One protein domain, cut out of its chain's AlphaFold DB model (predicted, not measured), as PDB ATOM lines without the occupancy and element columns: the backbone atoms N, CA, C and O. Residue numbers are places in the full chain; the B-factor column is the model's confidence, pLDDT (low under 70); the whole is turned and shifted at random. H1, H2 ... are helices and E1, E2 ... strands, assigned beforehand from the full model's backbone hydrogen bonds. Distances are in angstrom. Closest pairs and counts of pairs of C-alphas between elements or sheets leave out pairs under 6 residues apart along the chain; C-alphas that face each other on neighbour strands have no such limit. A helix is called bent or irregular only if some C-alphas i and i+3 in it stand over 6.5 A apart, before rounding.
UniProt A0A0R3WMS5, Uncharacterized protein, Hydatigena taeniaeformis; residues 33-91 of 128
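AT A GLANCE: This is residues 33 to 91 of the 128 residues of an uncharacterized protein of Hydatigena taeniaeformis (UniProt A0A0R3WMS5). With little regular structure, the printed part is an open, irregular loop: two short helices, H1 and H2, lie near one another, and bent strand E1 runs back along the other side, past them. Residues 63 to 74, with H3 and part of E1, stick out at one end. The 59 printed residues hold three named helices and then one named strand, 22 residues in a mixed class. The whole is loose, radius of gyration of the C-alphas 13.4 A, spanning 41 by 21 by 21 A.

IN THESE COORDINATES: H1, residues 34 to 39, begins at C-alpha (137.232, 170.158, 102.286) and is 9.0 A long. H2 is residues 50 to 53, H3 residues 64 to 67. E1, residues 71 to 78, is 20.2 A long, bends by 61 degrees at residue 75 and ends at C-alpha (131.277, 158.529, 99.461).

HOW THE PARTS SIT: H1 and H2 are close but not clearly touching; their closest C-alphas, Pro 34 and Leu 53, are 6.6 A apart. E1 is apart from H1, H2 and H3, and pairs with no named strand. In H1, 1 of 2 O i to N i+4 pairs is within hydrogen-bond range; H2 and H3 are too short for such a pair.

THE WHOLE: The farthest C-alphas, Gly 69 and Arg 86, are 40.7 A apart. The printed part has no cut and no long link. Residues 33 to 46, 64 to 65 and 81 to 91 have pLDDT under 70.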
ATOM      1  N   ASP A  33     141.755 169.262 101.354       69.12
ATOM      2  CA  ASP A  33     141.055 170.383 101.947       69.12
ATOM      3  C   ASP A  33     139.565 170.256 101.580       69.12
ATOM      4  O   ASP A  33     139.231 170.123 100.392       69.12
ATOM      5  N   PRO A  34     138.652 170.279 102.562       65.31
ATOM      6  CA  PRO A  34     137.232 170.158 102.286       65.31
ATOM      7  C   PRO A  34     136.721 171.242 101.322       65.31
ATOM      8  O   PRO A  34     135.834 170.993 100.499       65.31
ATOM      9  N   GLY A  35     137.339 172.426 101.361       60.56
ATOM     10  CA  GLY A  35     137.096 173.507 100.414       60.56
ATOM     11  C   GLY A  35     137.671 173.237  99.020       60.56
ATOM     12  O   GLY A  35     137.070 173.648  98.033       60.56
ATOM     13  N   GLN A  36     138.778 172.501  98.887       59.19
ATOM     14  CA  GLN A  36     139.349 172.136  97.578       59.19
ATOM     15  C   GLN A  36     138.536 171.068  96.845       59.19
ATOM     16  O   GLN A  36     138.469 171.112  95.618       59.19
ATOM     17  N   ILE A  37     137.842 170.179  97.566       58.97
ATOM     18  CA  ILE A  37     136.854 169.258  96.964       58.97
ATOM     19  C   ILE A  37     135.788 170.049  96.186       58.97
ATOM     20  O   ILE A  37     135.301 169.590  95.154       58.97
ATOM     21  N   LEU A  38     135.480 171.265  96.645       54.72
ATOM     22  CA  LEU A  38     134.570 172.191  95.976       54.72
ATOM     23  C   LEU A  38     135.256 173.068  94.910       54.72
ATOM     24  O   LEU A  38     134.583 173.514  93.982       54.72
ATOM     25  N   ASN A  39     136.564 173.325  95.022       50.62
ATOM     26  CA  ASN A  39     137.225 174.457  94.354       50.62
ATOM     27  C   ASN A  39     138.297 174.085  93.304       50.62
ATOM     28  O   ASN A  39     138.681 174.931  92.499       50.62
ATOM     29  N   ASP A  40     138.760 172.833  93.219       48.88
ATOM     30  CA  ASP A  40     139.764 172.464  92.207       48.88
ATOM     31  C   ASP A  40     139.136 172.247  90.825       48.88
ATOM     32  O   ASP A  40     138.583 171.188  90.539       48.88
ATOM     33  N   ARG A  41     139.215 173.270  89.956       47.34
ATOM     34  CA  ARG A  41     138.867 173.298  88.508       47.34
ATOM     35  C   ARG A  41     137.488 172.747  88.092       47.34
ATOM     36  O   ARG A  41     137.159 172.797  86.906       47.34
ATOM     37  N   LEU A  42     136.681 172.233  89.019       51.34
ATOM     38  CA  LEU A  42     135.515 171.415  88.714       51.34
ATOM     39  C   LEU A  42     134.203 171.922  89.294       51.34
ATOM     40  O   LEU A  42     133.222 171.449  88.745       51.34
ATOM     41  N   LEU A  43     134.152 172.839  90.280       52.69
ATOM     42  CA  LEU A  43     132.962 173.580  90.801       52.69
ATOM     43  C   LEU A  43     131.602 172.832  90.817       52.69
ATOM     44  O   LEU A  43     130.539 173.445  90.761       52.69
ATOM     45  N   LYS A  44     131.604 171.503  90.808       57.62
ATOM     46  CA  LYS A  44     130.432 170.686  90.459       57.62
ATOM     47  C   LYS A  44     130.384 169.380  91.238       57.62
ATOM     48  O   LYS A  44     129.500 168.577  90.963       57.62
ATOM     49  N   LEU A  45     131.345 169.139  92.132       64.69
ATOM     50  CA  LEU A  45     131.275 168.004  93.038       64.69
ATOM     51  C   LEU A  45     130.425 168.379  94.241       64.69
ATOM     52  O   LEU A  45     130.637 169.429  94.845       64.69
ATOM     53  N   GLU A  46     129.483 167.511  94.580       69.81
ATOM     54  CA  GLU A  46     128.623 167.710  95.737       69.81
ATOM     55  C   GLU A  46     129.153 166.962  96.959       69.81
ATOM     56  O   GLU A  46     129.659 165.837  96.882       69.81
ATOM     57  N   TRP A  47     129.023 167.617  98.110       73.94
ATOM     58  CA  TRP A  47     129.239 166.980  99.398       73.94
ATOM     59  C   TRP A  47     128.012 166.165  99.796       73.94
ATOM     60  O   TRP A  47     126.889 166.620  99.582       73.94
ATOM     61  N   PRO A  48     128.199 165.023 100.477       70.50
ATOM     62  CA  PRO A  48     127.087 164.211 100.957       70.50
ATOM     63  C   PRO A  48     126.258 164.943 102.024       70.50
ATOM     64  O   PRO A  48     125.079 164.650 102.200       70.50
ATOM     65  N   SER A  49     126.860 165.885 102.766       79.38
ATOM     66  CA  SER A  49     126.163 166.699 103.763       79.38
ATOM     67  C   SER A  49     126.958 167.945 104.152       79.38
ATOM     68  O   SER A  49     128.159 167.868 104.419       79.38
ATOM     69  N   HIS A  50     126.264 169.077 104.296       80.00
ATOM     70  CA  HIS A  50     126.852 170.313 104.820       80.00
ATOM     71  C   HIS A  50     127.283 170.184 106.294       80.00
ATOM     72  O   HIS A  50     128.292 170.755 106.697       80.00
ATOM     73  N   ASN A  51     126.581 169.366 107.089       83.25
ATOM     74  CA  ASN A  51     126.936 169.117 108.492       83.25
ATOM     75  C   ASN A  51     128.248 168.337 108.630       83.25
ATOM     76  O   ASN A  51     129.002 168.559 109.573       83.25
ATOM     77  N   LEU A  52     128.516 167.409 107.703       81.75
ATOM     78  CA  LEU A  52     129.784 166.680 107.668       81.75
ATOM     79  C   LEU A  52     130.919 167.601 107.227       81.75
ATOM     80  O   LEU A  52     131.971 167.605 107.860       81.75
ATOM     81  N   LEU A  53     130.677 168.423 106.201       81.44
ATOM     82  CA  LEU A  53     131.628 169.426 105.725       81.44
ATOM     83  C   LEU A  53     132.051 170.388 106.844       81.44
ATOM     84  O   LEU A  53     133.242 170.603 107.034       81.44
ATOM     85  N   ALA A  54     131.101 170.901 107.631       84.06
ATOM     86  CA  ALA A  54     131.379 171.828 108.731       84.06
ATOM     87  C   ALA A  54     132.283 171.244 109.835       84.06
ATOM     88  O   ALA A  54     132.884 171.998 110.595       84.06
ATOM     89  N   LYS A  55     132.385 169.913 109.931       87.19
ATOM     90  CA  LYS A  55     133.244 169.209 110.896       87.19
ATOM     91  C   LYS A  55     134.589 168.783 110.312       87.19
ATOM     92  O   LYS A  55     135.410 168.219 111.036       87.19
ATOM     93  N   CYS A  56     134.811 168.986 109.016       85.31
ATOM     94  CA  CYS A  56     136.057 168.586 108.383       85.31
ATOM     95  C   CYS A  56     137.142 169.642 108.609       85.31
ATOM     96  O   CYS A  56     136.915 170.831 108.387       85.31
ATOM     97  N   VAL A  57     138.335 169.208 109.011       85.81
ATOM     98  CA  VAL A  57     139.492 170.103 109.137       85.81
ATOM     99  C   VAL A  57     140.156 170.342 107.778       85.81
ATOM    100  O   VAL A  57     140.231 169.417 106.962       85.81
ATOM    101  N   PRO A  58     140.669 171.559 107.520       78.81
ATOM    102  CA  PRO A  58     141.482 171.823 106.341       78.81
ATOM    103  C   PRO A  58     142.826 171.097 106.438       78.81
ATOM    104  O   PRO A  58     143.350 170.863 107.530       78.81
ATOM    105  N   GLN A  59     143.429 170.796 105.287       74.19
ATOM    106  CA  GLN A  59     144.714 170.093 105.221       74.19
ATOM    107  C   GLN A  59     145.818 170.828 106.002       74.19
ATOM    108  O   GLN A  59     146.663 170.197 106.631       74.19
ATOM    109  N   SER A  60     145.808 172.163 105.994       74.94
ATOM    110  CA  SER A  60     146.785 172.989 106.716       74.94
ATOM    111  C   SER A  60     146.729 172.815 108.236       74.94
ATOM    112  O   SER A  60     147.752 172.967 108.898       74.94
ATOM    113  N   ALA A  61     145.563 172.471 108.789       76.62
ATOM    114  CA  ALA A  61     145.379 172.217 110.217       76.62
ATOM    115  C   ALA A  61     145.727 170.772 110.616       76.62
ATOM    116  O   ALA A  61     145.831 170.469 111.803       76.62
ATOM    117  N   CYS A  62     145.905 169.876 109.640       74.75
ATOM    118  CA  CYS A  62     146.184 168.464 109.870       74.75
ATOM    119  C   CYS A  62     147.159 167.919 108.812       74.75
ATOM    120  O   CYS A  62     146.743 167.273 107.846       74.75
ATOM    121  N   PRO A  63     148.470 168.180 108.951       70.88
ATOM    122  CA  PRO A  63     149.450 167.592 108.054       70.88
ATOM    123  C   PRO A  63     149.515 166.072 108.263       70.88
ATOM    124  O   PRO A  63     149.500 165.580 109.389       70.88
ATOM    125  N   LEU A  64     149.644 165.320 107.165       68.12
ATOM    126  CA  LEU A  64     149.669 163.850 107.160       68.12
ATOM    127  C   LEU A  64     150.730 163.261 108.106       68.12
ATOM    128  O   LEU A  64     150.514 162.214 108.709       68.12
ATOM    129  N   SER A  65     151.859 163.954 108.271       69.31
ATOM    130  CA  SER A  65     152.927 163.579 109.202       69.31
ATOM    131  C   SER A  65     152.452 163.486 110.652       69.31
ATOM    132  O   SER A  65     152.923 162.627 111.388       69.31
ATOM    133  N   SER A  66     151.499 164.328 111.061       71.88
ATOM    134  CA  SER A  66     150.926 164.316 112.413       71.88
ATOM    135  C   SER A  66     149.994 163.131 112.660       71.88
ATOM    136  O   SER A  66     149.632 162.875 113.803       71.88
ATOM    137  N   LEU A  67     149.604 162.421 111.601       72.44
ATOM    138  CA  LEU A  67     148.761 161.233 111.664       72.44
ATOM    139  C   LEU A  67     149.559 159.936 111.500       72.44
ATOM    140  O   LEU A  67     148.968 158.864 111.535       72.44
ATOM    141  N   MET A  68     150.879 159.991 111.290       72.75
ATOM    142  CA  MET A  68     151.680 158.777 111.104       72.75
ATOM    143  C   MET A  68     151.612 157.875 112.338       72.75
ATOM    144  O   MET A  68     151.929 158.301 113.444       72.75
ATOM    145  N   GLY A  69     151.214 156.618 112.134       71.56
ATOM    146  CA  GLY A  69     151.023 155.652 113.220       71.56
ATOM    147  C   GLY A  69     149.739 155.855 114.031       71.56
ATOM    148  O   GLY A  69     149.458 155.033 114.898       71.56
ATOM    149  N   ALA A  70     148.945 156.889 113.738       74.00
ATOM    150  CA  ALA A  70     147.636 157.066 114.345       74.00
ATOM    151  C   ALA A  70     146.628 156.090 113.731       74.00
ATOM    152  O   ALA A  70     146.602 155.854 112.515       74.00
ATOM    153  N   GLU A  71     145.770 155.552 114.589       78.00
ATOM    154  CA  GLU A  71     144.647 154.726 114.185       78.00
ATOM    155  C   GLU A  71     143.399 155.599 114.048       78.00
ATOM    156  O   GLU A  71     142.928 156.228 114.998       78.00
ATOM    157  N   GLY A  72     142.895 155.683 112.824       80.38
ATOM    158  CA  GLY A  72     141.672 156.396 112.502       80.38
ATOM    159  C   GLY A  72     140.470 155.463 112.466       80.38
ATOM    160  O   GLY A  72     140.587 154.282 112.151       80.38
ATOM    161  N   VAL A  73     139.288 156.008 112.717       83.94
ATOM    162  CA  VAL A  73     138.007 155.326 112.542       83.94
ATOM    163  C   VAL A  73     137.278 155.956 111.364       83.94
ATOM    164  O   VAL A  73     137.047 157.168 111.338       83.94
ATOM    165  N   LEU A  74     136.898 155.136 110.387       84.69
ATOM    166  CA  LEU A  74     136.078 155.562 109.258       84.69
ATOM    167  C   LEU A  74     134.670 155.919 109.745       84.69
ATOM    168  O   LEU A  74     133.949 155.078 110.281       84.69
ATOM    169  N   VAL A  75     134.271 157.164 109.516       86.25
ATOM    170  CA  VAL A  75     132.940 157.685 109.852       86.25
ATOM    171  C   VAL A  75     132.011 157.592 108.650       86.25
ATOM    172  O   VAL A  75     130.848 157.214 108.777       86.25
ATOM    173  N   HIS A  76     132.514 157.955 107.472       84.25
ATOM    174  CA  HIS A  76     131.726 157.969 106.250       84.25
ATOM    175  C   HIS A  76     132.617 157.789 105.027       84.25
ATOM    176  O   HIS A  76     133.777 158.191 105.029       84.25
ATOM    177  N   ARG A  77     132.056 157.218 103.964       84.06
ATOM    178  CA  ARG A  77     132.715 157.062 102.671       84.06
ATOM    179  C   ARG A  77     131.715 157.399 101.578       84.06
ATOM    180  O   ARG A  77     130.598 156.888 101.609       84.06
ATOM    181  N   TRP A  78     132.119 158.215 100.611       79.69
ATOM    182  CA  TRP A  78     131.277 158.529  99.461       79.69
ATOM    183  C   TRP A  78     132.096 158.657  98.180       79.69
ATOM    184  O   TRP A  78     133.279 158.989  98.212       79.69
ATOM    185  N   THR A  79     131.446 158.404  97.048       78.75
ATOM    186  CA  THR A  79     132.002 158.650  95.717       78.75
ATOM    187  C   THR A  79     131.551 160.033  95.257       78.75
ATOM    188  O   THR A  79     130.345 160.258  95.140       78.75
ATOM    189  N   PRO A  80     132.464 160.977  94.988       75.00
ATOM    190  CA  PRO A  80     132.067 162.306  94.541       75.00
ATOM    191  C   PRO A  80     131.456 162.261  93.146       75.00
ATOM    192  O   PRO A  80     132.079 161.787  92.189       75.00
ATOM    193  N   SER A  81     130.244 162.788  93.032       69.56
ATOM    194  CA  SER A  81     129.497 162.909  91.787       69.56
ATOM    195  C   SER A  81     129.495 164.348  91.288       69.56
ATOM    196  O   SER A  81     129.508 165.302  92.061       69.56
ATOM    197  N   ASN A  82     129.481 164.495  89.968       67.94
ATOM    198  CA  ASN A  82     129.225 165.753  89.297       67.94
ATOM    199  C   ASN A  82     127.711 165.980  89.208       67.94
ATOM    200  O   ASN A  82     126.990 165.061  88.822       67.94
ATOM    201  N   ILE A  83     127.250 167.205  89.475       66.56
ATOM    202  CA  ILE A  83     125.841 167.583  89.262       66.56
ATOM    203  C   ILE A  83     125.400 167.404  87.796       66.56
ATOM    204  O   ILE A  83     124.232 167.168  87.506       66.56
ATOM    205  N   ASP A  84     126.343 167.512  86.855       67.00
ATOM    206  CA  ASP A  84     126.127 167.244  85.438       67.00
ATOM    207  C   ASP A  84     126.362 165.749  85.147       67.00
ATOM    208  O   ASP A  84     127.520 165.315  85.094       67.00
ATOM    209  N   PRO A  85     125.305 164.955  84.892       63.44
ATOM    210  CA  PRO A  85     125.422 163.509  84.700       63.44
ATOM    211  C   PRO A  85     126.193 163.132  83.426       63.44
ATOM    212  O   PRO A  85     126.575 161.976  83.251       63.44
ATOM    213  N   ARG A  86     126.444 164.090  82.519       65.81
ATOM    214  CA  ARG A  86     127.226 163.869  81.291       65.81
ATOM    215  C   ARG A  86     128.729 163.949  81.538       65.81
ATOM    216  O   ARG A  86     129.515 163.543  80.681       65.81
ATOM    217  N   LYS A  87     129.151 164.473  82.691       62.69
ATOM    218  CA  LYS A  87     130.557 164.524  83.084       62.69
ATOM    219  C   LYS A  87     130.901 163.264  83.865       62.69
ATOM    220  O   LYS A  87     130.332 163.002  84.923       62.69
ATOM    221  N   ARG A  88     131.867 162.489  83.356       57.09
ATOM    222  CA  ARG A  88     132.439 161.365  84.108       57.09
ATOM    223  C   ARG A  88     133.006 161.914  85.417       57.09
ATOM    224  O   ARG A  88     133.946 162.703  85.406       57.09
ATOM    225  N   SER A  89     132.360 161.555  86.519       62.78
ATOM    226  CA  SER A  89     132.761 161.958  87.868       62.78
ATOM    227  C   SER A  89     133.983 161.153  88.321       62.78
ATOM    228  O   SER A  89     134.436 160.264  87.595       62.78
ATOM    229  N   PHE A  90     134.510 161.416  89.520       63.81
ATOM    230  CA  PHE A  90     135.594 160.624  90.119       63.81
ATOM    231  C   PHE A  90     135.100 159.240  90.573       63.81
ATOM    232  O   PHE A  90     135.343 158.824  91.694       63.81
ATOM    233  N   CYS A  91     134.434 158.486  89.696       61.91
ATOM    234  CA  CYS A  91     133.922 157.144  89.973       61.91
ATOM    235  C   CYS A  91     135.013 156.107  90.282       61.91
ATOM    236  O   CYS A  91     134.694 154.981  90.637       61.91
TER     237      CYS A  91